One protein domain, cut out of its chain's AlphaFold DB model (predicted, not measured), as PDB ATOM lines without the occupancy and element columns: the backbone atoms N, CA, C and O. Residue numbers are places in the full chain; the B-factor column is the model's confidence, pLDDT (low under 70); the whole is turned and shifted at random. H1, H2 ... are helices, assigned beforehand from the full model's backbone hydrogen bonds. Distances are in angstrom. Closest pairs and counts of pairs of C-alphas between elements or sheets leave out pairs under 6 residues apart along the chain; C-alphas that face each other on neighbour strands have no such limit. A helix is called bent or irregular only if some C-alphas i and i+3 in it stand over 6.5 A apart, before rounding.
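What this domain is: This is residues 351 to 410, 641 to 656 and 699 to 829 of the 865 residues of the protein "Hypothetical protein" of Alexandrium monilatum (UniProt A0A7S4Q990). Four long helical pieces, H2, H4, H5 and the first arm of H6, form a loose up-and-down bundle, each running against the one before it in the chain, with H2 crossing H5 at a slant. Short H1 packs on H2 and H4, the second arm of H6 carries the bent helix on past the bundle, and residues 402 to 410 and 701 to 706 stick out. The printed part has 207 residues with six named helices, H1 to H6 in chain order, and no named strand; its class is all helix. It is loose, with a radius of gyration of the C-alphas of 21.5 A and spans of 66 by 51 by 34 A.

Where its parts are: H1, residues 351 to 363, begins at C-alpha 351 (-14.469, -28.117, 114.835) and is 18.2 A long. H2, residues 368 to 405, is 54.5 A long and ends at C-alpha 405 (-7.650, -22.049, 160.011). H3 is residues 641 to 645, 5.3 A. H4, residues 711 to 736, measures 37.0 A, and H5, residues 743 to 778, 54.1 A. H6, residues 786 to 829, was assigned as one helix by its hydrogen bonds but is bent: C-alphas 808 and 811 are 6.6 A apart. Its arms are H6a, residues 786 to 808, 33.4 A, and H6b, residues 811 to 829, 27.5 A, ending at C-alpha 829 (-56.766, -34.647, 123.839).

How they stand to each other: H2 is the hub. It touches H5 at a steep tilt of 41 degrees, the same way, with the closest C-alphas, of Thr 381 and Gly 761, 4.2 A apart. It touches H6a at a shallow tilt of 27 degrees, opposite ways; the closest C-alphas are those of Gly 393 and Phe 792, 4.0 A. H2 touches H6b with residues 372 to 379 alone, closest at the C-alphas of Arg 372 and Leu 817, 5.9 A. H4 and H5 form a helical hairpin at a shallow tilt of 11 degrees; the closest C-alphas are those of Ala 718 and Ala 763, 4.6 A. H5 and H6a form another, closest at the C-alphas of Ala 776 and Pro 787, 4.6 A. H1 touches H2, closest at the C-alphas of Val 363 and Lys 371, 5.1 A, and H4, closest at those of Gly 351 and Leu 719, 6.5 A. H3 is close to H5 but not clearly touching it: the C-alphas of Ala 643 and Val 744 are 6.5 A apart. Every O i to N i+4 pair is within hydrogen-bond range in H1, H2, H3, H4 and H6b; H5 has 31 of 32 and H6a 17 of 19.

The domain as a whole: The two C-alphas farthest apart, of Glu 409 and Glu 828, are 66.9 A apart. Residues 411 to 640 and 657 to 698 are cut out, with C-alpha gaps of 49.1 A and 58.4 A. Of the links printed whole, H1 to H2 is tight, and H4 to H5 and H5 to H6 are short. Mean pLDDT of the printed part is 83.0; residues under 70 are 407 to 410, 645 to 656, 705 to 709, 739 to 741 and 828 to 829.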
ATOM      1  N   GLY A 351     -13.477 -27.503 113.962       88.50
ATOM      2  CA  GLY A 351     -14.469 -28.117 114.835       88.50
ATOM      3  C   GLY A 351     -15.370 -27.082 115.501       88.50
ATOM      4  O   GLY A 351     -16.586 -27.248 115.492       88.50
ATOM      5  N   SER A 352     -14.808 -25.979 116.007       88.69
ATOM      6  CA  SER A 352     -15.601 -24.911 116.622       88.69
ATOM      7  C   SER A 352     -16.505 -24.207 115.611       88.69
ATOM      8  O   SER A 352     -17.686 -24.045 115.900       88.69
ATOM      9  N   VAL A 353     -16.027 -23.839 114.418       92.81
ATOM     10  CA  VAL A 353     -16.880 -23.207 113.389       92.81
ATOM     11  C   VAL A 353     -18.035 -24.130 112.998       92.81
ATOM     12  O   VAL A 353     -19.189 -23.698 112.963       92.81
ATOM     13  N   THR A 354     -17.740 -25.413 112.774       91.12
ATOM     14  CA  THR A 354     -18.753 -26.420 112.430       91.12
ATOM     15  C   THR A 354     -19.759 -26.609 113.568       91.12
ATOM     16  O   THR A 354     -20.961 -26.658 113.321       91.12
ATOM     17  N   PHE A 355     -19.292 -26.645 114.819       90.00
ATOM     18  CA  PHE A 355     -20.142 -26.736 116.005       90.00
ATOM     19  C   PHE A 355     -21.085 -25.530 116.140       90.00
ATOM     20  O   PHE A 355     -22.287 -25.722 116.311       90.00
ATOM     21  N   HIS A 356     -20.577 -24.300 116.006       91.38
ATOM     22  CA  HIS A 356     -21.406 -23.094 116.111       91.38
ATOM     23  C   HIS A 356     -22.468 -23.043 115.009       91.38
ATOM     24  O   HIS A 356     -23.633 -22.778 115.296       91.38
ATOM     25  N   MET A 357     -22.095 -23.337 113.757       93.00
ATOM     26  CA  MET A 357     -23.058 -23.375 112.650       93.00
ATOM     27  C   MET A 357     -24.080 -24.500 112.827       93.00
ATOM     28  O   MET A 357     -25.269 -24.269 112.630       93.00
ATOM     29  N   GLY A 358     -23.652 -25.686 113.272       91.12
ATOM     30  CA  GLY A 358     -24.551 -26.794 113.604       91.12
ATOM     31  C   GLY A 358     -25.572 -26.418 114.677       91.12
ATOM     32  O   GLY A 358     -26.759 -26.690 114.516       91.12
ATOM     33  N   LEU A 359     -25.142 -25.707 115.723       91.19
ATOM     34  CA  LEU A 359     -26.034 -25.197 116.761       91.19
ATOM     35  C   LEU A 359     -27.065 -24.219 116.185       91.19
ATOM     36  O   LEU A 359     -28.245 -24.351 116.498       91.19
ATOM     37  N   PHE A 360     -26.662 -23.293 115.306       92.44
ATOM     38  CA  PHE A 360     -27.598 -22.376 114.640       92.44
ATOM     39  C   PHE A 360     -28.656 -23.103 113.806       92.44
ATOM     40  O   PHE A 360     -29.815 -22.690 113.836       92.44
ATOM     41  N   TYR A 361     -28.287 -24.173 113.097       91.81
ATOM     42  CA  TYR A 361     -29.254 -24.997 112.366       91.81
ATOM     43  C   TYR A 361     -30.227 -25.712 113.306       91.81
ATOM     44  O   TYR A 361     -31.423 -25.730 113.035       91.81
ATOM     45  N   LEU A 362     -29.739 -26.260 114.420       90.88
ATOM     46  CA  LEU A 362     -30.564 -26.991 115.384       90.88
ATOM     47  C   LEU A 362     -31.554 -26.083 116.128       90.88
ATOM     48  O   LEU A 362     -32.732 -26.411 116.243       90.88
ATOM     49  N   VAL A 363     -31.118 -24.908 116.591       93.38
ATOM     50  CA  VAL A 363     -32.004 -23.988 117.331       93.38
ATOM     51  C   VAL A 363     -33.030 -23.269 116.453       93.38
ATOM     52  O   VAL A 363     -34.002 -22.730 116.980       93.38
ATOM     53  N   ASN A 364     -32.814 -23.243 115.134       93.50
ATOM     54  CA  ASN A 364     -33.732 -22.666 114.145       93.50
ATOM     55  C   ASN A 364     -34.374 -23.738 113.257       93.50
ATOM     56  O   ASN A 364     -34.861 -23.419 112.174       93.50
ATOM     57  N   TYR A 365     -34.352 -24.999 113.689       91.81
ATOM     58  CA  TYR A 365     -34.933 -26.091 112.924       91.81
ATOM     59  C   TYR A 365     -36.452 -25.889 112.756       91.81
ATOM     60  O   TYR A 365     -37.103 -25.271 113.606       91.81
ATOM     61  N   GLU A 366     -37.001 -26.350 111.628       90.31
ATOM     62  CA  GLU A 366     -38.421 -26.145 111.297       90.31
ATOM     63  C   GLU A 366     -39.335 -26.878 112.283       90.31
ATOM     64  O   GLU A 366     -40.316 -26.296 112.735       90.31
ATOM     65  N   ASP A 367     -38.947 -28.093 112.673       88.25
ATOM     66  CA  ASP A 367     -39.626 -28.896 113.688       88.25
ATOM     67  C   ASP A 367     -39.543 -28.260 115.089       88.25
ATOM     68  O   ASP A 367     -38.469 -27.861 115.562       88.25
ATOM     69  N   ASP A 368     -40.693 -28.158 115.752       87.12
ATOM     70  CA  ASP A 368     -40.829 -27.563 117.075       87.12
ATOM     71  C   ASP A 368     -40.288 -28.465 118.194       87.12
ATOM     72  O   ASP A 368     -39.752 -27.933 119.176       87.12
ATOM     73  N   ASP A 369     -40.315 -29.791 118.030       85.94
ATOM     74  CA  ASP A 369     -39.736 -30.734 118.992       85.94
ATOM     75  C   ASP A 369     -38.205 -30.645 118.972       85.94
ATOM     76  O   ASP A 369     -37.584 -30.381 120.011       85.94
ATOM     77  N   MET A 370     -37.585 -30.688 117.783       89.06
ATOM     78  CA  MET A 370     -36.144 -30.437 117.619       89.06
ATOM     79  C   MET A 370     -35.716 -29.087 118.183       89.06
ATOM     80  O   MET A 370     -34.680 -28.985 118.853       89.06
ATOM     81  N   LYS A 371     -36.502 -28.035 117.930       92.00
ATOM     82  CA  LYS A 371     -36.237 -26.691 118.449       92.00
ATOM     83  C   LYS A 371     -36.253 -26.699 119.977       92.00
ATOM     84  O   LYS A 371     -35.290 -26.244 120.602       92.00
ATOM     85  N   ARG A 372     -37.299 -27.264 120.593       89.88
ATOM     86  CA  ARG A 372     -37.428 -27.391 122.055       89.88
ATOM     87  C   ARG A 372     -36.275 -28.184 122.657       89.88
ATOM     88  O   ARG A 372     -35.682 -27.729 123.640       89.88
ATOM     89  N   TYR A 373     -35.929 -29.335 122.085       90.06
ATOM     90  CA  TYR A 373     -34.832 -30.173 122.566       90.06
ATOM     91  C   TYR A 373     -33.488 -29.464 122.475       90.06
ATOM     92  O   TYR A 373     -32.744 -29.443 123.456       90.06
ATOM     93  N   SER A 374     -33.214 -28.794 121.359       92.81
ATOM     94  CA  SER A 374     -31.973 -28.043 121.160       92.81
ATOM     95  C   SER A 374     -31.817 -26.923 122.193       92.81
ATOM     96  O   SER A 374     -30.786 -26.834 122.863       92.81
ATOM     97  N   TRP A 375     -32.858 -26.109 122.400       94.31
ATOM     98  CA  TRP A 375     -32.843 -25.054 123.419       94.31
ATOM     99  C   TRP A 375     -32.732 -25.608 124.843       94.31
ATOM    100  O   TRP A 375     -32.008 -25.044 125.667       94.31
ATOM    101  N   SER A 376     -33.401 -26.728 125.129       91.25
ATOM    102  CA  SER A 376     -33.347 -27.389 126.438       91.25
ATOM    103  C   SER A 376     -31.948 -27.916 126.750       91.25
ATOM    104  O   SER A 376     -31.433 -27.670 127.841       91.25
ATOM    105  N   VAL A 377     -31.297 -28.568 125.779       91.69
ATOM    106  CA  VAL A 377     -29.919 -29.063 125.908       91.69
ATOM    107  C   VAL A 377     -28.956 -27.904 126.149       91.69
ATOM    108  O   VAL A 377     -28.191 -27.950 127.106       91.69
ATOM    109  N   ILE A 378     -29.044 -26.826 125.364       93.44
ATOM    110  CA  ILE A 378     -28.197 -25.634 125.544       93.44
ATOM    111  C   ILE A 378     -28.393 -25.025 126.937       93.44
ATOM    112  O   ILE A 378     -27.419 -24.688 127.613       93.44
ATOM    113  N   SER A 379     -29.645 -24.896 127.381       94.00
ATOM    114  CA  SER A 379     -29.976 -24.351 128.698       94.00
ATOM    115  C   SER A 379     -29.371 -25.184 129.832       94.00
ATOM    116  O   SER A 379     -28.707 -24.627 130.709       94.00
ATOM    117  N   ALA A 380     -29.538 -26.508 129.787       91.56
ATOM    118  CA  ALA A 380     -28.991 -27.423 130.784       91.56
ATOM    119  C   ALA A 380     -27.451 -27.471 130.755       91.56
ATOM    120  O   ALA A 380     -26.808 -27.438 131.800       91.56
ATOM    121  N   THR A 381     -26.830 -27.465 129.572       92.25
ATOM    122  CA  THR A 381     -25.368 -27.395 129.424       92.25
ATOM    123  C   THR A 381     -24.798 -26.134 130.083       92.25
ATOM    124  O   THR A 381     -23.828 -26.224 130.836       92.25
ATOM    125  N   ILE A 382     -25.405 -24.963 129.854       93.12
ATOM    126  CA  ILE A 382     -24.933 -23.694 130.430       93.12
ATOM    127  C   ILE A 382     -25.143 -23.648 131.946       93.12
ATOM    128  O   ILE A 382     -24.264 -23.174 132.674       93.12
ATOM    129  N   SER A 383     -26.281 -24.136 132.441       93.00
ATOM    130  CA  SER A 383     -26.561 -24.144 133.878       93.00
ATOM    131  C   SER A 383     -25.620 -25.078 134.642       93.00
ATOM    132  O   SER A 383     -25.105 -24.689 135.688       93.00
ATOM    133  N   ILE A 384     -25.320 -26.267 134.104       90.94
ATOM    134  CA  ILE A 384     -24.348 -27.204 134.685       90.94
ATOM    135  C   ILE A 384     -22.956 -26.583 134.662       90.94
ATOM    136  O   ILE A 384     -22.319 -26.482 135.706       90.94
ATOM    137  N   PHE A 385     -22.509 -26.097 133.501       91.06
ATOM    138  CA  PHE A 385     -21.197 -25.469 133.349       91.06
ATOM    139  C   PHE A 385     -20.977 -24.335 134.361       91.06
ATOM    140  O   PHE A 385     -19.975 -24.307 135.076       91.06
ATOM    141  N   THR A 386     -21.935 -23.409 134.465       92.19
ATOM    142  CA  THR A 386     -21.829 -22.265 135.383       92.19
ATOM    143  C   THR A 386     -21.890 -22.687 136.850       92.19
ATOM    144  O   THR A 386     -21.119 -22.163 137.659       92.19
ATOM    145  N   ALA A 387     -22.746 -23.650 137.206       92.44
ATOM    146  CA  ALA A 387     -22.829 -24.181 138.565       92.44
ATOM    147  C   ALA A 387     -21.517 -24.848 139.002       92.44
ATOM    148  O   ALA A 387     -21.014 -24.557 140.090       92.44
ATOM    149  N   VAL A 388     -20.932 -25.689 138.144       89.94
ATOM    150  CA  VAL A 388     -19.665 -26.386 138.409       89.94
ATOM    151  C   VAL A 388     -18.518 -25.416 138.581       89.94
ATOM    152  O   VAL A 388     -17.777 -25.493 139.559       89.94
ATOM    153  N   LEU A 389     -18.398 -24.466 137.655       89.25
ATOM    154  CA  LEU A 389     -17.319 -23.494 137.654       89.25
ATOM    155  C   LEU A 389     -17.298 -22.686 138.964       89.25
ATOM    156  O   LEU A 389     -16.246 -22.506 139.583       89.25
ATOM    157  N   VAL A 390     -18.473 -22.245 139.430       91.44
ATOM    158  CA  VAL A 390     -18.608 -21.534 140.711       91.44
ATOM    159  C   VAL A 390     -18.356 -22.470 141.891       91.44
ATOM    160  O   VAL A 390     -17.656 -22.076 142.825       91.44
ATOM    161  N   TYR A 391     -18.880 -23.701 141.854       92.50
ATOM    162  CA  TYR A 391     -18.660 -24.696 142.902       92.50
ATOM    163  C   TYR A 391     -17.168 -24.988 143.098       92.50
ATOM    164  O   TYR A 391     -16.673 -24.888 144.220       92.50
ATOM    165  N   HIS A 392     -16.424 -25.277 142.028       88.56
ATOM    166  CA  HIS A 392     -14.997 -25.586 142.110       88.56
ATOM    167  C   HIS A 392     -14.174 -24.412 142.633       88.56
ATOM    168  O   HIS A 392     -13.324 -24.604 143.507       88.56
ATOM    169  N   GLY A 393     -14.458 -23.193 142.164       89.19
ATOM    170  CA  GLY A 393     -13.823 -21.990 142.691       89.19
ATOM    171  C   GLY A 393     -14.093 -21.805 144.188       89.19
ATOM    172  O   GLY A 393     -13.160 -21.606 144.969       89.19
ATOM    173  N   LEU A 394     -15.359 -21.914 144.605       90.88
ATOM    174  CA  LEU A 394     -15.773 -21.694 145.990       90.88
ATOM    175  C   LEU A 394     -15.250 -22.790 146.929       90.88
ATOM    176  O   LEU A 394     -14.645 -22.473 147.951       90.88
ATOM    177  N   SER A 395     -15.402 -24.064 146.565       89.06
ATOM    178  CA  SER A 395     -14.876 -25.199 147.334       89.06
ATOM    179  C   SER A 395     -13.347 -25.160 147.419       89.06
ATOM    180  O   SER A 395     -12.761 -25.486 148.453       89.06
ATOM    181  N   GLY A 396     -12.662 -24.710 146.361       87.25
ATOM    182  CA  GLY A 396     -11.219 -24.464 146.392       87.25
ATOM    183  C   GLY A 396     -10.826 -23.451 147.472       87.25
ATOM    184  O   GLY A 396      -9.934 -23.719 148.278       87.25
ATOM    185  N   VAL A 397     -11.535 -22.319 147.541       89.56
ATOM    186  CA  VAL A 397     -11.311 -21.278 148.557       89.56
ATOM    187  C   VAL A 397     -11.667 -21.766 149.963       89.56
ATOM    188  O   VAL A 397     -10.882 -21.548 150.885       89.56
ATOM    189  N   ILE A 398     -12.805 -22.448 150.138       88.00
ATOM    190  CA  ILE A 398     -13.245 -22.992 151.434       88.00
ATOM    191  C   ILE A 398     -12.202 -23.966 151.978       88.00
ATOM    192  O   ILE A 398     -11.772 -23.827 153.123       88.00
ATOM    193  N   ARG A 399     -11.739 -24.911 151.154       82.94
ATOM    194  CA  ARG A 399     -10.724 -25.890 151.559       82.94
ATOM    195  C   ARG A 399      -9.395 -25.222 151.878       82.94
ATOM    196  O   ARG A 399      -8.822 -25.494 152.928       82.94
ATOM    197  N   ALA A 400      -8.930 -24.304 151.032       82.62
ATOM    198  CA  ALA A 400      -7.700 -23.557 151.290       82.62
ATOM    199  C   ALA A 400      -7.779 -22.721 152.581       82.62
ATOM    200  O   ALA A 400      -6.812 -22.650 153.340       82.62
ATOM    201  N   GLY A 401      -8.937 -22.117 152.857       83.19
ATOM    202  CA  GLY A 401      -9.215 -21.420 154.109       83.19
ATOM    203  C   GLY A 401      -9.229 -22.366 155.310       83.19
ATOM    204  O   GLY A 401      -8.605 -22.066 156.325       83.19
ATOM    205  N   ALA A 402      -9.867 -23.530 155.184       80.00
ATOM    206  CA  ALA A 402      -9.905 -24.544 156.232       80.00
ATOM    207  C   ALA A 402      -8.503 -25.059 156.587       80.00
ATOM    208  O   ALA A 402      -8.171 -25.110 157.765       80.00
ATOM    209  N   TYR A 403      -7.650 -25.333 155.594       77.81
ATOM    210  CA  TYR A 403      -6.253 -25.722 155.829       77.81
ATOM    211  C   TYR A 403      -5.425 -24.643 156.539       77.81
ATOM    212  O   TYR A 403      -4.439 -24.962 157.198       77.81
ATOM    213  N   ARG A 404      -5.793 -23.364 156.399       78.50
ATOM    214  CA  ARG A 404      -5.134 -22.253 157.104       78.50
ATOM    215  C   ARG A 404      -5.668 -22.047 158.520       78.50
ATOM    216  O   ARG A 404      -4.909 -21.634 159.390       78.50
ATOM    217  N   LEU A 405      -6.965 -22.271 158.732       77.25
ATOM    218  CA  LEU A 405      -7.650 -22.049 160.011       77.25
ATOM    219  C   LEU A 405      -7.475 -23.217 160.985       77.25
ATOM    220  O   LEU A 405      -7.330 -22.996 162.185       77.25
ATOM    221  N   PHE A 406      -7.491 -24.448 160.479       72.50
ATOM    222  CA  PHE A 406      -7.316 -25.662 161.268       72.50
ATOM    223  C   PHE A 406      -5.881 -26.166 161.078       72.50
ATOM    224  O   PHE A 406      -5.430 -26.358 159.953       72.50
ATOM    225  N   SER A 407      -5.140 -26.335 162.180       59.69
ATOM    226  CA  SER A 407      -3.764 -26.843 162.151       59.69
ATOM    227  C   SER A 407      -3.685 -28.219 161.483       59.69
ATOM    228  O   SER A 407      -4.663 -28.969 161.435       59.69
ATOM    229  N   ALA A 408      -2.478 -28.590 161.044       55.06
ATOM    230  CA  ALA A 408      -2.171 -29.868 160.409       55.06
ATOM    231  C   ALA A 408      -2.414 -31.125 161.284       55.06
ATOM    232  O   ALA A 408      -2.062 -32.237 160.894       55.06
ATOM    233  N   GLU A 409      -3.059 -30.994 162.440       51.66
ATOM    234  CA  GLU A 409      -3.445 -32.103 163.315       51.66
ATOM    235  C   GLU A 409      -4.891 -32.573 163.090       51.66
ATOM    236  O   GLU A 409      -5.246 -33.696 163.450       51.66
ATOM    237  N   PHE A 410      -5.735 -31.768 162.437       54.38
ATOM    238  CA  PHE A 410      -7.101 -32.167 162.098       54.38
ATOM    239  C   PHE A 410      -7.102 -33.075 160.867       54.38
ATOM    240  O   PHE A 410      -7.083 -32.597 159.740       54.38
ATOM    241  N   TYR A 641     -42.217 -49.313 132.237       84.69
ATOM    242  CA  TYR A 641     -42.891 -49.830 133.425       84.69
ATOM    243  C   TYR A 641     -43.642 -48.722 134.171       84.69
ATOM    244  O   TYR A 641     -44.781 -48.928 134.581       84.69
ATOM    245  N   ARG A 642     -43.077 -47.517 134.294       79.75
ATOM    246  CA  ARG A 642     -43.800 -46.383 134.883       79.75
ATOM    247  C   ARG A 642     -45.052 -46.020 134.089       79.75
ATOM    248  O   ARG A 642     -46.110 -45.858 134.687       79.75
ATOM    249  N   ALA A 643     -44.935 -45.921 132.766       75.25
ATOM    250  CA  ALA A 643     -46.039 -45.518 131.904       75.25
ATOM    251  C   ALA A 643     -47.175 -46.555 131.862       75.25
ATOM    252  O   ALA A 643     -48.342 -46.183 131.887       75.25
ATOM    253  N   VAL A 644     -46.846 -47.850 131.819       76.56
ATOM    254  CA  VAL A 644     -47.840 -48.925 131.648       76.56
ATOM    255  C   VAL A 644     -48.368 -49.454 132.979       76.56
ATOM    256  O   VAL A 644     -49.561 -49.709 133.110       76.56
ATOM    257  N   TRP A 645     -47.492 -49.672 133.960       67.44
ATOM    258  CA  TRP A 645     -47.824 -50.442 135.163       67.44
ATOM    259  C   TRP A 645     -48.242 -49.589 136.348       67.44
ATOM    260  O   TRP A 645     -49.101 -50.005 137.122       67.44
ATOM    261  N   LEU A 646     -47.635 -48.416 136.516       64.38
ATOM    262  CA  LEU A 646     -47.993 -47.540 137.626       64.38
ATOM    263  C   LEU A 646     -49.236 -46.701 137.314       64.38
ATOM    264  O   LEU A 646     -49.783 -46.100 138.231       64.38
ATOM    265  N   GLY A 647     -49.691 -46.663 136.052       55.78
ATOM    266  CA  GLY A 647     -50.856 -45.873 135.635       55.78
ATOM    267  C   GLY A 647     -50.720 -44.382 135.962       55.78
ATOM    268  O   GLY A 647     -51.711 -43.660 135.953       55.78
ATOM    269  N   VAL A 648     -49.501 -43.932 136.280       54.25
ATOM    270  CA  VAL A 648     -49.196 -42.543 136.600       54.25
ATOM    271  C   VAL A 648     -49.202 -41.805 135.272       54.25
ATOM    272  O   VAL A 648     -48.186 -41.756 134.571       54.25
ATOM    273  N   LYS A 649     -50.368 -41.260 134.913       49.22
ATOM    274  CA  LYS A 649     -50.418 -40.082 134.050       49.22
ATOM    275  C   LYS A 649     -49.512 -39.042 134.693       49.22
ATOM    276  O   LYS A 649     -49.474 -38.934 135.922       49.22
ATOM    277  N   ASP A 650     -48.664 -38.409 133.892       45.25
ATOM    278  CA  ASP A 650     -47.669 -37.502 134.445       45.25
ATOM    279  C   ASP A 650     -48.374 -36.442 135.294       45.25
ATOM    280  O   ASP A 650     -49.483 -36.009 134.985       45.25
ATOM    281  N   ALA A 651     -47.704 -36.003 136.355       41.50
ATOM    282  CA  ALA A 651     -48.163 -34.939 137.245       41.50
ATOM    283  C   ALA A 651     -48.353 -33.572 136.538       41.50
ATOM    284  O   ALA A 651     -48.558 -32.561 137.206       41.50
ATOM    285  N   ASP A 652     -48.266 -33.556 135.205       39.50
ATOM    286  CA  ASP A 652     -48.521 -32.442 134.309       39.50
ATOM    287  C   ASP A 652     -50.006 -32.290 133.915       39.50
ATOM    288  O   ASP A 652     -50.346 -31.233 133.380       39.50
ATOM    289  N   GLU A 653     -50.870 -33.285 134.187       37.97
ATOM    290  CA  GLU A 653     -52.270 -33.341 133.702       37.97
ATOM    291  C   GLU A 653     -53.385 -33.190 134.757       37.97
ATOM    292  O   GLU A 653     -54.531 -32.976 134.376       37.97
ATOM    293  N   GLU A 654     -53.111 -33.208 136.064       33.69
ATOM    294  CA  GLU A 654     -54.152 -32.975 137.085       33.69
ATOM    295  C   GLU A 654     -53.734 -31.864 138.051       33.69
ATOM    296  O   GLU A 654     -53.112 -32.081 139.094       33.69
ATOM    297  N   GLY A 655     -54.085 -30.633 137.680       36.25
ATOM    298  CA  GLY A 655     -54.313 -29.574 138.649       36.25
ATOM    299  C   GLY A 655     -55.731 -29.709 139.186       36.25
ATOM    300  O   GLY A 655     -56.647 -29.301 138.490       36.25
ATOM    301  N   ASP A 656     -55.900 -30.290 140.377       33.47
ATOM    302  CA  ASP A 656     -56.811 -29.702 141.380       33.47
ATOM    303  C   ASP A 656     -56.666 -30.312 142.789       33.47
ATOM    304  O   ASP A 656     -56.800 -29.587 143.762       33.47
ATOM    305  N   LEU A 699      -4.812 -40.788 119.253       79.06
ATOM    306  CA  LEU A 699      -3.719 -39.816 119.183       79.06
ATOM    307  C   LEU A 699      -2.350 -40.463 119.436       79.06
ATOM    308  O   LEU A 699      -1.400 -40.168 118.714       79.06
ATOM    309  N   ASP A 700      -2.264 -41.378 120.406       77.00
ATOM    310  CA  ASP A 700      -1.037 -42.131 120.692       77.00
ATOM    311  C   ASP A 700      -0.641 -43.048 119.515       77.00
ATOM    312  O   ASP A 700       0.518 -43.082 119.108       77.00
ATOM    313  N   PHE A 701      -1.619 -43.722 118.892       79.19
ATOM    314  CA  PHE A 701      -1.400 -44.576 117.716       79.19
ATOM    315  C   PHE A 701      -0.867 -43.805 116.498       79.19
ATOM    316  O   PHE A 701       0.026 -44.296 115.810       79.19
ATOM    317  N   GLU A 702      -1.385 -42.602 116.244       78.88
ATOM    318  CA  GLU A 702      -0.955 -41.739 115.133       78.88
ATOM    319  C   GLU A 702       0.367 -40.994 115.421       78.88
ATOM    320  O   GLU A 702       0.825 -40.195 114.606       78.88
ATOM    321  N   GLY A 703       1.005 -41.240 116.571       71.31
ATOM    322  CA  GLY A 703       2.280 -40.614 116.924       71.31
ATOM    323  C   GLY A 703       2.155 -39.149 117.350       71.31
ATOM    324  O   GLY A 703       3.132 -38.403 117.263       71.31
ATOM    325  N   PHE A 704       0.981 -38.731 117.838       73.50
ATOM    326  CA  PHE A 704       0.750 -37.422 118.453       73.50
ATOM    327  C   PHE A 704       0.663 -37.564 119.983       73.50
ATOM    328  O   PHE A 704      -0.447 -37.593 120.525       73.50
ATOM    329  N   PRO A 705       1.799 -37.628 120.714       64.38
ATOM    330  CA  PRO A 705       1.807 -37.773 122.168       64.38
ATOM    331  C   PRO A 705       1.372 -36.462 122.840       64.38
ATOM    332  O   PRO A 705       2.184 -35.669 123.318       64.38
ATOM    333  N   LEU A 706       0.066 -36.201 122.843       67.00
ATOM    334  CA  LEU A 706      -0.551 -35.180 123.678       67.00
ATOM    335  C   LEU A 706      -0.697 -35.730 125.096       67.00
ATOM    336  O   LEU A 706      -1.046 -36.894 125.286       67.00
ATOM    337  N   ASP A 707      -0.456 -34.884 126.099       67.25
ATOM    338  CA  ASP A 707      -0.779 -35.243 127.479       67.25
ATOM    339  C   ASP A 707      -2.291 -35.556 127.563       67.25
ATOM    340  O   ASP A 707      -3.089 -34.679 127.190       67.25
ATOM    341  N   PRO A 708      -2.689 -36.751 128.066       59.75
ATOM    342  CA  PRO A 708      -4.073 -37.162 128.330       59.75
ATOM    343  C   PRO A 708      -4.946 -36.135 129.067       59.75
ATOM    344  O   PRO A 708      -6.178 -36.228 129.040       59.75
ATOM    345  N   HIS A 709      -4.314 -35.178 129.751       66.19
ATOM    346  CA  HIS A 709      -4.947 -34.118 130.533       66.19
ATOM    347  C   HIS A 709      -4.701 -32.703 129.984       66.19
ATOM    348  O   HIS A 709      -5.023 -31.717 130.647       66.19
ATOM    349  N   SER A 710      -4.165 -32.581 128.769       76.88
ATOM    350  CA  SER A 710      -3.990 -31.290 128.104       76.88
ATOM    351  C   SER A 710      -5.332 -30.621 127.784       76.88
ATOM    352  O   SER A 710      -6.321 -31.266 127.422       76.88
ATOM    353  N   THR A 711      -5.354 -29.285 127.834       80.94
ATOM    354  CA  THR A 711      -6.517 -28.470 127.439       80.94
ATOM    355  C   THR A 711      -6.977 -28.784 126.012       80.94
ATOM    356  O   THR A 711      -8.176 -28.782 125.727       80.94
ATOM    357  N   VAL A 712      -6.030 -29.102 125.122       82.25
ATOM    358  CA  VAL A 712      -6.299 -29.493 123.733       82.25
ATOM    359  C   VAL A 712      -7.155 -30.754 123.689       82.25
ATOM    360  O   VAL A 712      -8.219 -30.747 123.073       82.25
ATOM    361  N   GLN A 713      -6.752 -31.817 124.387       81.75
ATOM    362  CA  GLN A 713      -7.490 -33.077 124.375       81.75
ATOM    363  C   GLN A 713      -8.888 -32.952 124.987       81.75
ATOM    364  O   GLN A 713      -9.840 -33.514 124.447       81.75
ATOM    365  N   HIS A 714      -9.042 -32.190 126.074       85.38
ATOM    366  CA  HIS A 714     -10.368 -31.912 126.634       85.38
ATOM    367  C   HIS A 714     -11.255 -31.123 125.660       85.38
ATOM    368  O   HIS A 714     -12.447 -31.401 125.560       85.38
ATOM    369  N   THR A 715     -10.683 -30.190 124.894       87.75
ATOM    370  CA  THR A 715     -11.439 -29.436 123.883       87.75
ATOM    371  C   THR A 715     -11.862 -30.327 122.712       87.75
ATOM    372  O   THR A 715     -13.009 -30.262 122.273       87.75
ATOM    373  N   LEU A 716     -10.974 -31.208 122.239       87.25
ATOM    374  CA  LEU A 716     -11.307 -32.209 121.216       87.25
ATOM    375  C   LEU A 716     -12.422 -33.150 121.690       87.25
ATOM    376  O   LEU A 716     -13.363 -33.413 120.941       87.25
ATOM    377  N   LEU A 717     -12.352 -33.603 122.945       87.94
ATOM    378  CA  LEU A 717     -13.399 -34.405 123.575       87.94
ATOM    379  C   LEU A 717     -14.737 -33.656 123.604       87.94
ATOM    380  O   LEU A 717     -15.750 -34.228 123.208       87.94
ATOM    381  N   ALA A 718     -14.747 -32.389 124.027       90.56
ATOM    382  CA  ALA A 718     -15.957 -31.572 124.093       90.56
ATOM    383  C   ALA A 718     -16.614 -31.375 122.721       90.56
ATOM    384  O   ALA A 718     -17.833 -31.524 122.592       90.56
ATOM    385  N   LEU A 719     -15.815 -31.114 121.683       91.06
ATOM    386  CA  LEU A 719     -16.305 -30.999 120.310       91.06
ATOM    387  C   LEU A 719     -16.891 -32.326 119.811       91.06
ATOM    388  O   LEU A 719     -18.023 -32.344 119.331       91.06
ATOM    389  N   LEU A 720     -16.170 -33.442 119.967       91.12
ATOM    390  CA  LEU A 720     -16.635 -34.749 119.491       91.12
ATOM    391  C   LEU A 720     -17.919 -35.199 120.201       91.12
ATOM    392  O   LEU A 720     -18.864 -35.637 119.550       91.12
ATOM    393  N   ILE A 721     -17.980 -35.041 121.522       91.94
ATOM    394  CA  ILE A 721     -19.175 -35.337 122.318       91.94
ATOM    395  C   ILE A 721     -20.359 -34.467 121.891       91.94
ATOM    396  O   ILE A 721     -21.476 -34.970 121.808       91.94
ATOM    397  N   SER A 722     -20.125 -33.195 121.563       92.31
ATOM    398  CA  SER A 722     -21.177 -32.310 121.056       92.31
ATOM    399  C   SER A 722     -21.732 -32.796 119.711       92.31
ATOM    400  O   SER A 722     -22.946 -32.830 119.533       92.31
ATOM    401  N   PHE A 723     -20.872 -33.244 118.789       92.12
ATOM    402  CA  PHE A 723     -21.315 -33.830 117.516       92.12
ATOM    403  C   PHE A 723     -22.096 -35.132 117.704       92.12
ATOM    404  O   PHE A 723     -23.131 -35.315 117.064       92.12
ATOM    405  N   ILE A 724     -21.633 -36.017 118.593       92.25
ATOM    406  CA  ILE A 724     -22.357 -37.247 118.941       92.25
ATOM    407  C   ILE A 724     -23.726 -36.896 119.534       92.25
ATOM    408  O   ILE A 724     -24.726 -37.491 119.139       92.25
ATOM    409  N   GLY A 725     -23.783 -35.900 120.421       91.25
ATOM    410  CA  GLY A 725     -25.028 -35.428 121.014       91.25
ATOM    411  C   GLY A 725     -26.010 -34.896 119.972       91.25
ATOM    412  O   GLY A 725     -27.166 -35.300 119.942       91.25
ATOM    413  N   PHE A 726     -25.546 -34.063 119.038       90.44
ATOM    414  CA  PHE A 726     -26.380 -33.552 117.942       90.44
ATOM    415  C   PHE A 726     -26.915 -34.668 117.038       90.44
ATOM    416  O   PHE A 726     -28.099 -34.674 116.698       90.44
ATOM    417  N   ALA A 727     -26.068 -35.638 116.683       91.50
ATOM    418  CA  ALA A 727     -26.483 -36.796 115.897       91.50
ATOM    419  C   ALA A 727     -27.512 -37.656 116.647       91.50
ATOM    420  O   ALA A 727     -28.459 -38.153 116.040       91.50
ATOM    421  N   MET A 728     -27.355 -37.807 117.964       89.69
ATOM    422  CA  MET A 728     -28.264 -38.590 118.793       89.69
ATOM    423  C   MET A 728     -29.602 -37.882 119.025       89.69
ATOM    424  O   MET A 728     -30.627 -38.551 118.959       89.69
ATOM    425  N   ILE A 729     -29.623 -36.558 119.222       89.88
ATOM    426  CA  ILE A 729     -30.866 -35.767 119.272       89.88
ATOM    427  C   ILE A 729     -31.649 -35.983 117.978       89.88
ATOM    428  O   ILE A 729     -32.799 -36.400 118.030       89.88
ATOM    429  N   ARG A 730     -30.998 -35.815 116.818       89.06
ATOM    430  CA  ARG A 730     -31.648 -36.033 115.520       89.06
ATOM    431  C   ARG A 730     -32.109 -37.481 115.325       89.06
ATOM    432  O   ARG A 730     -33.152 -37.717 114.732       89.06
ATOM    433  N   GLY A 731     -31.329 -38.457 115.786       88.69
ATOM    434  CA  GLY A 731     -31.698 -39.868 115.696       88.69
ATOM    435  C   GLY A 731     -32.913 -40.228 116.555       88.69
ATOM    436  O   GLY A 731     -33.755 -40.995 116.104       88.69
ATOM    437  N   LEU A 732     -33.005 -39.678 117.769       87.06
ATOM    438  CA  LEU A 732     -34.133 -39.895 118.681       87.06
ATOM    439  C   LEU A 732     -35.403 -39.189 118.205       87.06
ATOM    440  O   LEU A 732     -36.472 -39.773 118.295       87.06
ATOM    441  N   ASP A 733     -35.260 -37.996 117.643       85.75
ATOM    442  CA  ASP A 733     -36.332 -37.231 117.006       85.75
ATOM    443  C   ASP A 733     -36.963 -37.987 115.825       85.75
ATOM    444  O   ASP A 733     -38.162 -38.227 115.804       85.75
ATOM    445  N   ILE A 734     -36.142 -38.540 114.919       85.44
ATOM    446  CA  ILE A 734     -36.642 -39.395 113.825       85.44
ATOM    447  C   ILE A 734     -37.417 -40.607 114.357       85.44
ATOM    448  O   ILE A 734     -38.315 -41.098 113.677       85.44
ATOM    449  N   ILE A 735     -37.038 -41.137 115.526       82.25
ATOM    450  CA  ILE A 735     -37.746 -42.254 116.162       82.25
ATOM    451  C   ILE A 735     -39.074 -41.771 116.757       82.25
ATOM    452  O   ILE A 735     -40.064 -42.485 116.621       82.25
ATOM    453  N   GLU A 736     -39.109 -40.594 117.382       78.69
ATOM    454  CA  GLU A 736     -40.322 -39.962 117.924       78.69
ATOM    455  C   GLU A 736     -41.362 -39.720 116.815       78.69
ATOM    456  O   GLU A 736     -42.503 -40.156 116.947       78.69
ATOM    457  N   ASP A 737     -40.935 -39.212 115.656       81.81
ATOM    458  CA  ASP A 737     -41.797 -38.925 114.496       81.81
ATOM    459  C   ASP A 737     -42.398 -40.160 113.798       81.81
ATOM    460  O   ASP A 737     -43.274 -40.047 112.928       81.81
ATOM    461  N   MET A 738     -41.917 -41.372 114.096       81.44
ATOM    462  CA  MET A 738     -42.480 -42.576 113.480       81.44
ATOM    463  C   MET A 738     -43.906 -42.789 113.995       81.44
ATOM    464  O   MET A 738     -44.117 -42.961 115.183       81.44
ATOM    465  N   GLN A 739     -44.889 -42.908 113.095       59.91
ATOM    466  CA  GLN A 739     -46.328 -43.054 113.417       59.91
ATOM    467  C   GLN A 739     -46.710 -44.238 114.344       59.91
ATOM    468  O   GLN A 739     -47.877 -44.389 114.698       59.91
ATOM    469  N   GLN A 740     -45.767 -45.114 114.702       59.69
ATOM    470  CA  GLN A 740     -45.947 -46.223 115.652       59.69
ATOM    471  C   GLN A 740     -45.349 -45.945 117.039       59.69
ATOM    472  O   GLN A 740     -45.481 -46.775 117.942       59.69
ATOM    473  N   SER A 741     -44.684 -44.808 117.210       61.75
ATOM    474  CA  SER A 741     -44.120 -44.351 118.471       61.75
ATOM    475  C   SER A 741     -45.256 -43.773 119.313       61.75
ATOM    476  O   SER A 741     -45.848 -42.758 118.978       61.75
ATOM    477  N   GLY A 742     -45.660 -44.500 120.359       70.88
ATOM    478  CA  GLY A 742     -46.621 -43.995 121.348       70.88
ATOM    479  C   GLY A 742     -45.939 -43.127 122.409       70.88
ATOM    480  O   GLY A 742     -44.715 -43.105 122.475       70.88
ATOM    481  N   ASP A 743     -46.710 -42.531 123.325       73.00
ATOM    482  CA  ASP A 743     -46.241 -41.579 124.360       73.00
ATOM    483  C   ASP A 743     -45.037 -42.053 125.199       73.00
ATOM    484  O   ASP A 743     -44.290 -41.263 125.783       73.00
ATOM    485  N   VAL A 744     -44.847 -43.371 125.304       72.62
ATOM    486  CA  VAL A 744     -43.698 -43.984 125.984       72.62
ATOM    487  C   VAL A 744     -42.387 -43.670 125.256       72.62
ATOM    488  O   VAL A 744     -41.374 -43.436 125.917       72.62
ATOM    489  N   ALA A 745     -42.395 -43.646 123.922       75.12
ATOM    490  CA  ALA A 745     -41.236 -43.326 123.094       75.12
ATOM    491  C   ALA A 745     -40.800 -41.866 123.296       75.12
ATOM    492  O   ALA A 745     -39.628 -41.647 123.600       75.12
ATOM    493  N   ASP A 746     -41.731 -40.905 123.294       76.25
ATOM    494  CA  ASP A 746     -41.457 -39.487 123.583       76.25
ATOM    495  C   ASP A 746     -40.811 -39.312 124.962       76.25
ATOM    496  O   ASP A 746     -39.854 -38.558 125.154       76.25
ATOM    497  N   LYS A 747     -41.343 -40.001 125.983       77.88
ATOM    498  CA  LYS A 747     -40.799 -39.943 127.352       77.88
ATOM    499  C   LYS A 747     -39.381 -40.518 127.407       77.88
ATOM    500  O   LYS A 747     -38.519 -39.972 128.099       77.88
ATOM    501  N   CYS A 748     -39.122 -41.590 126.659       79.69
ATOM    502  CA  CYS A 748     -37.794 -42.185 126.538       79.69
ATOM    503  C   CYS A 748     -36.805 -41.247 125.833       79.69
ATOM    504  O   CYS A 748     -35.710 -41.021 126.354       79.69
ATOM    505  N   ALA A 749     -37.193 -40.683 124.684       81.50
ATOM    506  CA  ALA A 749     -36.381 -39.748 123.910       81.50
ATOM    507  C   ALA A 749     -35.996 -38.537 124.767       81.50
ATOM    508  O   ALA A 749     -34.808 -38.245 124.929       81.50
ATOM    509  N   ARG A 750     -36.973 -37.926 125.447       80.75
ATOM    510  CA  ARG A 750     -36.753 -36.819 126.391       80.75
ATOM    511  C   ARG A 750     -35.747 -37.155 127.485       80.75
ATOM    512  O   ARG A 750     -34.799 -36.397 127.694       80.75
ATOM    513  N   SER A 751     -35.904 -38.302 128.147       82.81
ATOM    514  CA  SER A 751     -34.996 -38.725 129.220       82.81
ATOM    515  C   SER A 751     -33.557 -38.941 128.720       82.81
ATOM    516  O   SER A 751     -32.610 -38.655 129.454       82.81
ATOM    517  N   MET A 752     -33.377 -39.424 127.484       85.56
ATOM    518  CA  MET A 752     -32.060 -39.618 126.859       85.56
ATOM    519  C   MET A 752     -31.432 -38.315 126.356       85.56
ATOM    520  O   MET A 752     -30.214 -38.154 126.416       85.56
ATOM    521  N   ILE A 753     -32.235 -37.377 125.855       86.25
ATOM    522  CA  ILE A 753     -31.763 -36.058 125.416       86.25
ATOM    523  C   ILE A 753     -31.288 -35.243 126.626       86.25
ATOM    524  O   ILE A 753     -30.206 -34.657 126.597       86.25
ATOM    525  N   GLN A 754     -32.049 -35.260 127.724       83.38
ATOM    526  CA  GLN A 754     -31.671 -34.565 128.957       83.38
ATOM    527  C   GLN A 754     -30.350 -35.089 129.541       83.38
ATOM    528  O   GLN A 754     -29.506 -34.291 129.952       83.38
ATOM    529  N   SER A 755     -30.108 -36.406 129.528       86.75
ATOM    530  CA  SER A 755     -28.848 -36.956 130.049       86.75
ATOM    531  C   SER A 755     -27.622 -36.587 129.200       86.75
ATOM    532  O   SER A 755     -26.521 -36.454 129.736       86.75
ATOM    533  N   GLN A 756     -27.791 -36.342 127.898       87.44
ATOM    534  CA  GLN A 756     -26.710 -35.861 127.029       87.44
ATOM    535  C   GLN A 756     -26.333 -34.401 127.284       87.44
ATOM    536  O   GLN A 756     -25.166 -34.039 127.137       87.44
ATOM    537  N   ALA A 757     -27.279 -33.557 127.696       86.75
ATOM    538  CA  ALA A 757     -26.973 -32.166 128.025       86.75
ATOM    539  C   ALA A 757     -25.953 -32.062 129.170       86.75
ATOM    540  O   ALA A 757     -25.066 -31.201 129.136       86.75
ATOM    541  N   VAL A 758     -26.040 -32.990 130.133       82.94
ATOM    542  CA  VAL A 758     -25.053 -33.171 131.204       82.94
ATOM    543  C   VAL A 758     -23.693 -33.518 130.615       82.94
ATOM    544  O   VAL A 758     -22.712 -32.825 130.864       82.94
ATOM    545  N   LEU A 759     -23.639 -34.543 129.770       86.56
ATOM    546  CA  LEU A 759     -22.414 -35.004 129.124       86.56
ATOM    547  C   LEU A 759     -21.673 -33.888 128.364       86.56
ATOM    548  O   LEU A 759     -20.463 -33.720 128.536       86.56
ATOM    549  N   ILE A 760     -22.403 -33.107 127.563       90.56
ATOM    550  CA  ILE A 760     -21.858 -31.971 126.810       90.56
ATOM    551  C   ILE A 760     -21.354 -30.888 127.772       90.56
ATOM    552  O   ILE A 760     -20.221 -30.427 127.632       90.56
ATOM    553  N   GLY A 761     -22.157 -30.518 128.778       88.12
ATOM    554  CA  GLY A 761     -21.790 -29.513 129.783       88.12
ATOM    555  C   GLY A 761     -20.499 -29.850 130.517       88.12
ATOM    556  O   GLY A 761     -19.612 -29.006 130.624       88.12
ATOM    557  N   PHE A 762     -20.349 -31.103 130.940       83.56
ATOM    558  CA  PHE A 762     -19.147 -31.582 131.621       83.56
ATOM    559  C   PHE A 762     -17.915 -31.634 130.719       83.56
ATOM    560  O   PHE A 762     -16.814 -31.309 131.159       83.56
ATOM    561  N   ALA A 763     -18.063 -32.033 129.455       88.25
ATOM    562  CA  ALA A 763     -16.926 -32.061 128.541       88.25
ATOM    563  C   ALA A 763     -16.363 -30.646 128.307       88.25
ATOM    564  O   ALA A 763     -15.146 -30.451 128.335       88.25
ATOM    565  N   TRP A 764     -17.244 -29.652 128.148       89.12
ATOM    566  CA  TRP A 764     -16.855 -28.243 128.036       89.12
ATOM    567  C   TRP A 764     -16.297 -27.666 129.338       89.12
ATOM    568  O   TRP A 764     -15.344 -26.888 129.298       89.12
ATOM    569  N   GLU A 765     -16.835 -28.068 130.487       87.19
ATOM    570  CA  GLU A 765     -16.299 -27.681 131.792       87.19
ATOM    571  C   GLU A 765     -14.850 -28.151 131.970       87.19
ATOM    572  O   GLU A 765     -13.985 -27.327 132.262       87.19
ATOM    573  N   HIS A 766     -14.537 -29.413 131.656       82.75
ATOM    574  CA  HIS A 766     -13.167 -29.931 131.742       82.75
ATOM    575  C   HIS A 766     -12.188 -29.208 130.804       82.75
ATOM    576  O   HIS A 766     -11.011 -29.021 131.140       82.75
ATOM    577  N   ALA A 767     -12.648 -28.817 129.611       86.25
ATOM    578  CA  ALA A 767     -11.851 -28.010 128.692       86.25
ATOM    579  C   ALA A 767     -11.567 -26.624 129.292       86.25
ATOM    580  O   ALA A 767     -10.433 -26.140 129.245       86.25
ATOM    581  N   PHE A 768     -12.575 -26.017 129.918       86.75
ATOM    582  CA  PHE A 768     -12.465 -24.701 130.531       86.75
ATOM    583  C   PHE A 768     -11.610 -24.693 131.805       86.75
ATOM    584  O   PHE A 768     -10.735 -23.832 131.920       86.75
ATOM    585  N   ASP A 769     -11.778 -25.650 132.729       83.19
ATOM    586  CA  ASP A 769     -10.919 -25.751 133.922       83.19
ATOM    587  C   ASP A 769      -9.456 -25.965 133.526       83.19
ATOM    588  O   ASP A 769      -8.577 -25.343 134.119       83.19
ATOM    589  N   GLY A 770      -9.180 -26.734 132.463       81.19
ATOM    590  CA  GLY A 770      -7.832 -26.845 131.901       81.19
ATOM    591  C   GLY A 770      -7.250 -25.482 131.505       81.19
ATOM    592  O   GLY A 770      -6.124 -25.155 131.876       81.19
ATOM    593  N   GLY A 771      -8.021 -24.647 130.801       84.69
ATOM    594  CA  GLY A 771      -7.598 -23.289 130.432       84.69
ATOM    595  C   GLY A 771      -7.401 -22.370 131.644       84.69
ATOM    596  O   GLY A 771      -6.383 -21.683 131.761       84.69
ATOM    597  N   VAL A 772      -8.340 -22.393 132.593       87.00
ATOM    598  CA  VAL A 772      -8.264 -21.617 133.840       87.00
ATOM    599  C   VAL A 772      -7.085 -22.063 134.708       87.00
ATOM    600  O   VAL A 772      -6.430 -21.224 135.323       87.00
ATOM    601  N   ALA A 773      -6.766 -23.358 134.742       83.56
ATOM    602  CA  ALA A 773      -5.621 -23.902 135.463       83.56
ATOM    603  C   ALA A 773      -4.295 -23.371 134.914       83.56
ATOM    604  O   ALA A 773      -3.441 -22.975 135.708       83.56
ATOM    605  N   VAL A 774      -4.146 -23.285 133.589       85.62
ATOM    606  CA  VAL A 774      -2.957 -22.699 132.950       85.62
ATOM    607  C   VAL A 774      -2.797 -21.229 133.350       85.62
ATOM    608  O   VAL A 774      -1.721 -20.830 133.794       85.62
ATOM    609  N   ILE A 775      -3.872 -20.434 133.286       87.81
ATOM    610  CA  ILE A 775      -3.847 -19.018 133.699       87.81
ATOM    611  C   ILE A 775      -3.516 -18.893 135.193       87.81
ATOM    612  O   ILE A 775      -2.676 -18.082 135.587       87.81
ATOM    613  N   ALA A 776      -4.135 -19.721 136.035       87.38
ATOM    614  CA  ALA A 776      -3.889 -19.731 137.471       87.38
ATOM    615  C   ALA A 776      -2.437 -20.099 137.807       87.38
ATOM    616  O   ALA A 776      -1.849 -19.507 138.715       87.38
ATOM    617  N   HIS A 777      -1.825 -21.015 137.051       85.06
ATOM    618  CA  HIS A 777      -0.440 -21.433 137.251       85.06
ATOM    619  C   HIS A 777       0.554 -20.281 137.029       85.06
ATOM    620  O   HIS A 777       1.555 -20.191 137.745       85.06
ATOM    621  N   LEU A 778       0.260 -19.346 136.118       87.38
ATOM    622  CA  LEU A 778       1.086 -18.148 135.909       87.38
ATOM    623  C   LEU A 778       1.124 -17.235 137.145       87.38
ATOM    624  O   LEU A 778       2.087 -16.498 137.340       87.38
ATOM    625  N   SER A 779       0.103 -17.300 138.005       87.69
ATOM    626  CA  SER A 779       0.011 -16.487 139.224       87.69
ATOM    627  C   SER A 779       0.686 -17.106 140.457       87.69
ATOM    628  O   SER A 779       0.715 -16.477 141.516       87.69
ATOM    629  N   GLN A 780       1.266 -18.307 140.338       85.44
ATOM    630  CA  GLN A 780       1.910 -19.003 141.463       85.44
ATOM    631  C   GLN A 780       3.065 -18.210 142.087       85.44
ATOM    632  O   GLN A 780       3.302 -18.316 143.288       85.44
ATOM    633  N   SER A 781       3.756 -17.368 141.311       83.31
ATOM    634  CA  SER A 781       4.847 -16.524 141.818       83.31
ATOM    635  C   SER A 781       4.411 -15.534 142.904       83.31
ATOM    636  O   SER A 781       5.257 -15.023 143.632       83.31
ATOM    637  N   PHE A 782       3.109 -15.255 143.025       83.88
ATOM    638  CA  PHE A 782       2.539 -14.338 144.013       83.88
ATOM    639  C   PHE A 782       2.039 -15.047 145.289       83.88
ATOM    640  O   PHE A 782       1.421 -14.402 146.134       83.88
ATOM    641  N   GLY A 783       2.282 -16.356 145.437       83.00
ATOM    642  CA  GLY A 783       1.983 -17.150 146.635       83.00
ATOM    643  C   GLY A 783       0.946 -18.256 146.415       83.00
ATOM    644  O   GLY A 783       0.107 -18.169 145.523       83.00
ATOM    645  N   ASP A 784       0.963 -19.280 147.272       80.00
ATOM    646  CA  ASP A 784       0.222 -20.543 147.067       80.00
ATOM    647  C   ASP A 784      -1.307 -20.397 147.030       80.00
ATOM    648  O   ASP A 784      -2.012 -21.193 146.414       80.00
ATOM    649  N   PHE A 785      -1.847 -19.363 147.679       85.12
ATOM    650  CA  PHE A 785      -3.288 -19.088 147.686       85.12
ATOM    651  C   PHE A 785      -3.748 -18.270 146.476       85.12
ATOM    652  O   PHE A 785      -4.929 -18.288 146.134       85.12
ATOM    653  N   THR A 786      -2.829 -17.569 145.812       87.19
ATOM    654  CA  THR A 786      -3.148 -16.670 144.700       87.19
ATOM    655  C   THR A 786      -3.741 -17.411 143.496       87.19
ATOM    656  O   THR A 786      -4.776 -16.958 143.009       87.19
ATOM    657  N   PRO A 787      -3.224 -18.580 143.065       88.62
ATOM    658  CA  PRO A 787      -3.855 -19.383 142.016       88.62
ATOM    659  C   PRO A 787      -5.287 -19.804 142.350       88.62
ATOM    660  O   PRO A 787      -6.161 -19.734 141.491       88.62
ATOM    661  N   ILE A 788      -5.543 -20.212 143.597       88.50
ATOM    662  CA  ILE A 788      -6.871 -20.657 144.052       88.50
ATOM    663  C   ILE A 788      -7.854 -19.488 144.002       88.50
ATOM    664  O   ILE A 788      -8.954 -19.613 143.462       88.50
ATOM    665  N   LEU A 789      -7.431 -18.330 144.511       90.31
ATOM    666  CA  LEU A 789      -8.228 -17.113 144.455       90.31
ATOM    667  C   LEU A 789      -8.467 -16.664 143.008       90.31
ATOM    668  O   LEU A 789      -9.583 -16.280 142.675       90.31
ATOM    669  N   LEU A 790      -7.457 -16.749 142.138       91.38
ATOM    670  CA  LEU A 790      -7.584 -16.384 140.730       91.38
ATOM    671  C   LEU A 790      -8.573 -17.299 139.998       91.38
ATOM    672  O   LEU A 790      -9.429 -16.788 139.279       91.38
ATOM    673  N   LYS A 791      -8.531 -18.621 140.236       90.31
ATOM    674  CA  LYS A 791      -9.547 -19.555 139.717       90.31
ATOM    675  C   LYS A 791     -10.958 -19.129 140.130       90.31
ATOM    676  O   LYS A 791     -11.844 -19.049 139.283       90.31
ATOM    677  N   PHE A 792     -11.160 -18.807 141.410       92.44
ATOM    678  CA  PHE A 792     -12.459 -18.357 141.918       92.44
ATOM    679  C   PHE A 792     -12.911 -17.022 141.307       92.44
ATOM    680  O   PHE A 792     -14.061 -16.889 140.898       92.44
ATOM    681  N   VAL A 793     -12.016 -16.038 141.193       93.56
ATOM    682  CA  VAL A 793     -12.338 -14.732 140.595       93.56
ATOM    683  C   VAL A 793     -12.707 -14.876 139.118       93.56
ATOM    684  O   VAL A 793     -13.689 -14.276 138.679       93.56
ATOM    685  N   LEU A 794     -11.971 -15.690 138.357       92.69
ATOM    686  CA  LEU A 794     -12.296 -15.983 136.959       92.69
ATOM    687  C   LEU A 794     -13.657 -16.678 136.844       92.69
ATOM    688  O   LEU A 794     -14.484 -16.251 136.041       92.69
ATOM    689  N   ALA A 795     -13.923 -17.671 137.698       91.88
ATOM    690  CA  ALA A 795     -15.208 -18.360 137.765       91.88
ATOM    691  C   ALA A 795     -16.378 -17.393 138.017       91.88
ATOM    692  O   ALA A 795     -17.353 -17.387 137.266       91.88
ATOM    693  N   VAL A 796     -16.269 -16.522 139.025       93.31
ATOM    694  CA  VAL A 796     -17.300 -15.517 139.337       93.31
ATOM    695  C   VAL A 796     -17.471 -14.517 138.195       93.31
ATOM    696  O   VAL A 796     -18.601 -14.170 137.853       93.31
ATOM    697  N   THR A 797     -16.373 -14.077 137.575       94.12
ATOM    698  CA  THR A 797     -16.412 -13.124 136.456       94.12
ATOM    699  C   THR A 797     -17.187 -13.707 135.278       94.12
ATOM    700  O   THR A 797     -18.119 -13.077 134.781       94.12
ATOM    701  N   VAL A 798     -16.868 -14.939 134.880       93.19
ATOM    702  CA  VAL A 798     -17.546 -15.637 133.782       93.19
ATOM    703  C   VAL A 798     -19.019 -15.875 134.112       93.19
ATOM    704  O   VAL A 798     -19.893 -15.511 133.323       93.19
ATOM    705  N   SER A 799     -19.324 -16.377 135.309       93.38
ATOM    706  CA  SER A 799     -20.707 -16.630 135.730       93.38
ATOM    707  C   SER A 799     -21.544 -15.355 135.852       93.38
ATOM    708  O   SER A 799     -22.736 -15.385 135.552       93.38
ATOM    709  N   SER A 800     -20.941 -14.215 136.209       94.81
ATOM    710  CA  SER A 800     -21.643 -12.923 136.266       94.81
ATOM    711  C   SER A 800     -22.138 -12.437 134.900       94.81
ATOM    712  O   SER A 800     -23.106 -11.686 134.837       94.81
ATOM    713  N   ILE A 801     -21.509 -12.899 133.813       95.44
ATOM    714  CA  ILE A 801     -21.912 -12.605 132.434       95.44
ATOM    715  C   ILE A 801     -22.867 -13.691 131.926       95.44
ATOM    716  O   ILE A 801     -23.916 -13.386 131.356       95.44
ATOM    717  N   MET A 802     -22.527 -14.961 132.157       94.81
ATOM    718  CA  MET A 802     -23.274 -16.093 131.612       94.81
ATOM    719  C   MET A 802     -24.648 -16.270 132.257       94.81
ATOM    720  O   MET A 802     -25.616 -16.465 131.532       94.81
ATOM    721  N   VAL A 803     -24.770 -16.173 133.585       95.56
ATOM    722  CA  VAL A 803     -26.044 -16.438 134.277       95.56
ATOM    723  C   VAL A 803     -27.144 -15.443 133.871       95.56
ATOM    724  O   VAL A 803     -28.244 -15.895 133.548       95.56
ATOM    725  N   PRO A 804     -26.907 -14.113 133.804       95.81
ATOM    726  CA  PRO A 804     -27.924 -13.180 133.316       95.81
ATOM    727  C   PRO A 804     -28.316 -13.421 131.856       95.81
ATOM    728  O   PRO A 804     -29.508 -13.400 131.546       95.81
ATOM    729  N   ALA A 805     -27.341 -13.677 130.976       96.06
ATOM    730  CA  ALA A 805     -27.592 -13.939 129.560       96.06
ATOM    731  C   ALA A 805     -28.393 -15.236 129.357       96.06
ATOM    732  O   ALA A 805     -29.405 -15.243 128.656       96.06
ATOM    733  N   TRP A 806     -27.988 -16.309 130.037       96.38
ATOM    734  CA  TRP A 806     -28.702 -17.580 130.055       96.38
ATOM    735  C   TRP A 806     -30.133 -17.405 130.550       96.38
ATOM    736  O   TRP A 806     -31.067 -17.812 129.865       96.38
ATOM    737  N   ARG A 807     -30.322 -16.733 131.691       95.12
ATOM    738  CA  ARG A 807     -31.654 -16.507 132.248       95.12
ATOM    739  C   ARG A 807     -32.533 -15.753 131.258       95.12
ATOM    740  O   ARG A 807     -33.589 -16.258 130.898       95.12
ATOM    741  N   TRP A 808     -32.126 -14.558 130.831       93.31
ATOM    742  CA  TRP A 808     -32.994 -13.651 130.072       93.31
ATOM    743  C   TRP A 808     -33.332 -14.135 128.665       93.31
ATOM    744  O   TRP A 808     -34.454 -13.899 128.217       93.31
ATOM    745  N   TYR A 809     -32.392 -14.797 127.990       94.50
ATOM    746  CA  TYR A 809     -32.559 -15.173 126.588       94.50
ATOM    747  C   TYR A 809     -32.831 -16.661 126.405       94.50
ATOM    748  O   TYR A 809     -33.741 -17.016 125.671       94.50
ATOM    749  N   ILE A 810     -32.097 -17.541 127.085       95.25
ATOM    750  CA  ILE A 810     -32.139 -18.983 126.806       95.25
ATOM    751  C   ILE A 810     -33.229 -19.660 127.636       95.25
ATOM    752  O   ILE A 810     -34.147 -20.256 127.080       95.25
ATOM    753  N   LEU A 811     -33.177 -19.517 128.966       94.25
ATOM    754  CA  LEU A 811     -34.154 -20.131 129.866       94.25
ATOM    755  C   LEU A 811     -35.572 -19.638 129.563       94.25
ATOM    756  O   LEU A 811     -36.511 -20.424 129.573       94.25
ATOM    757  N   ARG A 812     -35.723 -18.350 129.231       93.94
ATOM    758  CA  ARG A 812     -37.012 -17.789 128.815       93.94
ATOM    759  C   ARG A 812     -37.585 -18.496 127.583       93.94
ATOM    760  O   ARG A 812     -38.759 -18.845 127.596       93.94
ATOM    761  N   ILE A 813     -36.772 -18.708 126.545       94.00
ATOM    762  CA  ILE A 813     -37.203 -19.402 125.321       94.00
ATOM    763  C   ILE A 813     -37.601 -20.843 125.642       94.00
ATOM    764  O   ILE A 813     -38.648 -21.292 125.191       94.00
ATOM    765  N   VAL A 814     -36.815 -21.546 126.463       93.19
ATOM    766  CA  VAL A 814     -37.139 -22.920 126.884       93.19
ATOM    767  C   VAL A 814     -38.492 -22.984 127.587       93.19
ATOM    768  O   VAL A 814     -39.308 -23.835 127.249       93.19
ATOM    769  N   LEU A 815     -38.763 -22.071 128.526       90.56
ATOM    770  CA  LEU A 815     -40.045 -22.034 129.235       90.56
ATOM    771  C   LEU A 815     -41.219 -21.782 128.281       90.56
ATOM    772  O   LEU A 815     -42.209 -22.500 128.351       90.56
ATOM    773  N   GLN A 816     -41.070 -20.848 127.341       91.06
ATOM    774  CA  GLN A 816     -42.099 -20.557 126.337       91.06
ATOM    775  C   GLN A 816     -42.351 -21.731 125.382       91.06
ATOM    776  O   GLN A 816     -43.492 -21.985 125.009       91.06
ATOM    777  N   LEU A 817     -41.303 -22.445 124.959       91.25
ATOM    778  CA  LEU A 817     -41.448 -23.626 124.098       91.25
ATOM    779  C   LEU A 817     -42.109 -24.791 124.845       91.25
ATOM    780  O   LEU A 817     -42.923 -25.504 124.264       91.25
ATOM    781  N   ASN A 818     -41.794 -24.964 126.129       87.31
ATOM    782  CA  ASN A 818     -42.434 -25.978 126.966       87.31
ATOM    783  C   ASN A 818     -43.917 -25.665 127.209       87.31
ATOM    784  O   ASN A 818     -44.736 -26.577 127.165       87.31
ATOM    785  N   GLU A 819     -44.263 -24.396 127.436       86.62
ATOM    786  CA  GLU A 819     -45.649 -23.934 127.593       86.62
ATOM    787  C   GLU A 819     -46.465 -24.196 126.320       86.62
ATOM    788  O   GLU A 819     -47.468 -24.903 126.376       86.62
ATOM    789  N   LYS A 820     -45.963 -23.773 125.150       88.19
ATOM    790  CA  LYS A 820     -46.609 -24.037 123.851       88.19
ATOM    791  C   LYS A 820     -46.838 -25.520 123.576       88.19
ATOM    792  O   LYS A 820     -47.870 -25.890 123.029       88.19
ATOM    793  N   HIS A 821     -45.880 -26.373 123.940       84.31
ATOM    794  CA  HIS A 821     -46.032 -27.819 123.770       84.31
ATOM    795  C   HIS A 821     -47.123 -28.400 124.669       84.31
ATOM    796  O   HIS A 821     -47.889 -29.258 124.237       84.31
ATOM    797  N   ARG A 822     -47.213 -27.926 125.919       80.88
ATOM    798  CA  ARG A 822     -48.285 -28.329 126.842       80.88
ATOM    799  C   ARG A 822     -49.648 -27.915 126.299       80.88
ATOM    800  O   ARG A 822     -50.553 -28.741 126.278       80.88
ATOM    801  N   GLU A 823     -49.771 -26.685 125.804       84.25
ATOM    802  CA  GLU A 823     -51.000 -26.186 125.177       84.25
ATOM    803  C   GLU A 823     -51.383 -27.003 123.932       84.25
ATOM    804  O   GLU A 823     -52.547 -27.369 123.768       84.25
ATOM    805  N   ALA A 824     -50.409 -27.347 123.080       82.88
ATOM    806  CA  ALA A 824     -50.636 -28.178 121.901       82.88
ATOM    807  C   ALA A 824     -51.178 -29.565 122.284       82.88
ATOM    808  O   ALA A 824     -52.229 -29.964 121.781       82.88
ATOM    809  N   LYS A 825     -50.549 -30.253 123.249       75.19
ATOM    810  CA  LYS A 825     -51.023 -31.563 123.734       75.19
ATOM    811  C   LYS A 825     -52.423 -31.490 124.348       75.19
ATOM    812  O   LYS A 825     -53.282 -32.297 124.000       75.19
ATOM    813  N   GLN A 826     -52.687 -30.480 125.178       75.31
ATOM    814  CA  GLN A 826     -54.014 -30.259 125.767       75.31
ATOM    815  C   GLN A 826     -55.091 -29.965 124.715       75.31
ATOM    816  O   GLN A 826     -56.256 -30.278 124.937       75.31
ATOM    817  N   SER A 827     -54.732 -29.377 123.570       74.12
ATOM    818  CA  SER A 827     -55.673 -29.143 122.469       74.12
ATOM    819  C   SER A 827     -55.975 -30.400 121.637       74.12
ATOM    820  O   SER A 827     -57.049 -30.498 121.042       74.12
ATOM    821  N   GLU A 828     -55.073 -31.387 121.631       65.69
ATOM    822  CA  GLU A 828     -55.237 -32.649 120.898       65.69
ATOM    823  C   GLU A 828     -56.075 -33.691 121.660       65.69
ATOM    824  O   GLU A 828     -56.845 -34.439 121.048       65.69
ATOM    825  N   GLU A 829     -55.988 -33.729 122.992       56.44
ATOM    826  CA  GLU A 829     -56.766 -34.647 123.839       56.44
ATOM    827  C   GLU A 829     -58.304 -34.531 123.728       56.44
ATOM    828  O   GLU A 829     -58.957 -35.573 123.588       56.44
TER     829      GLU A 829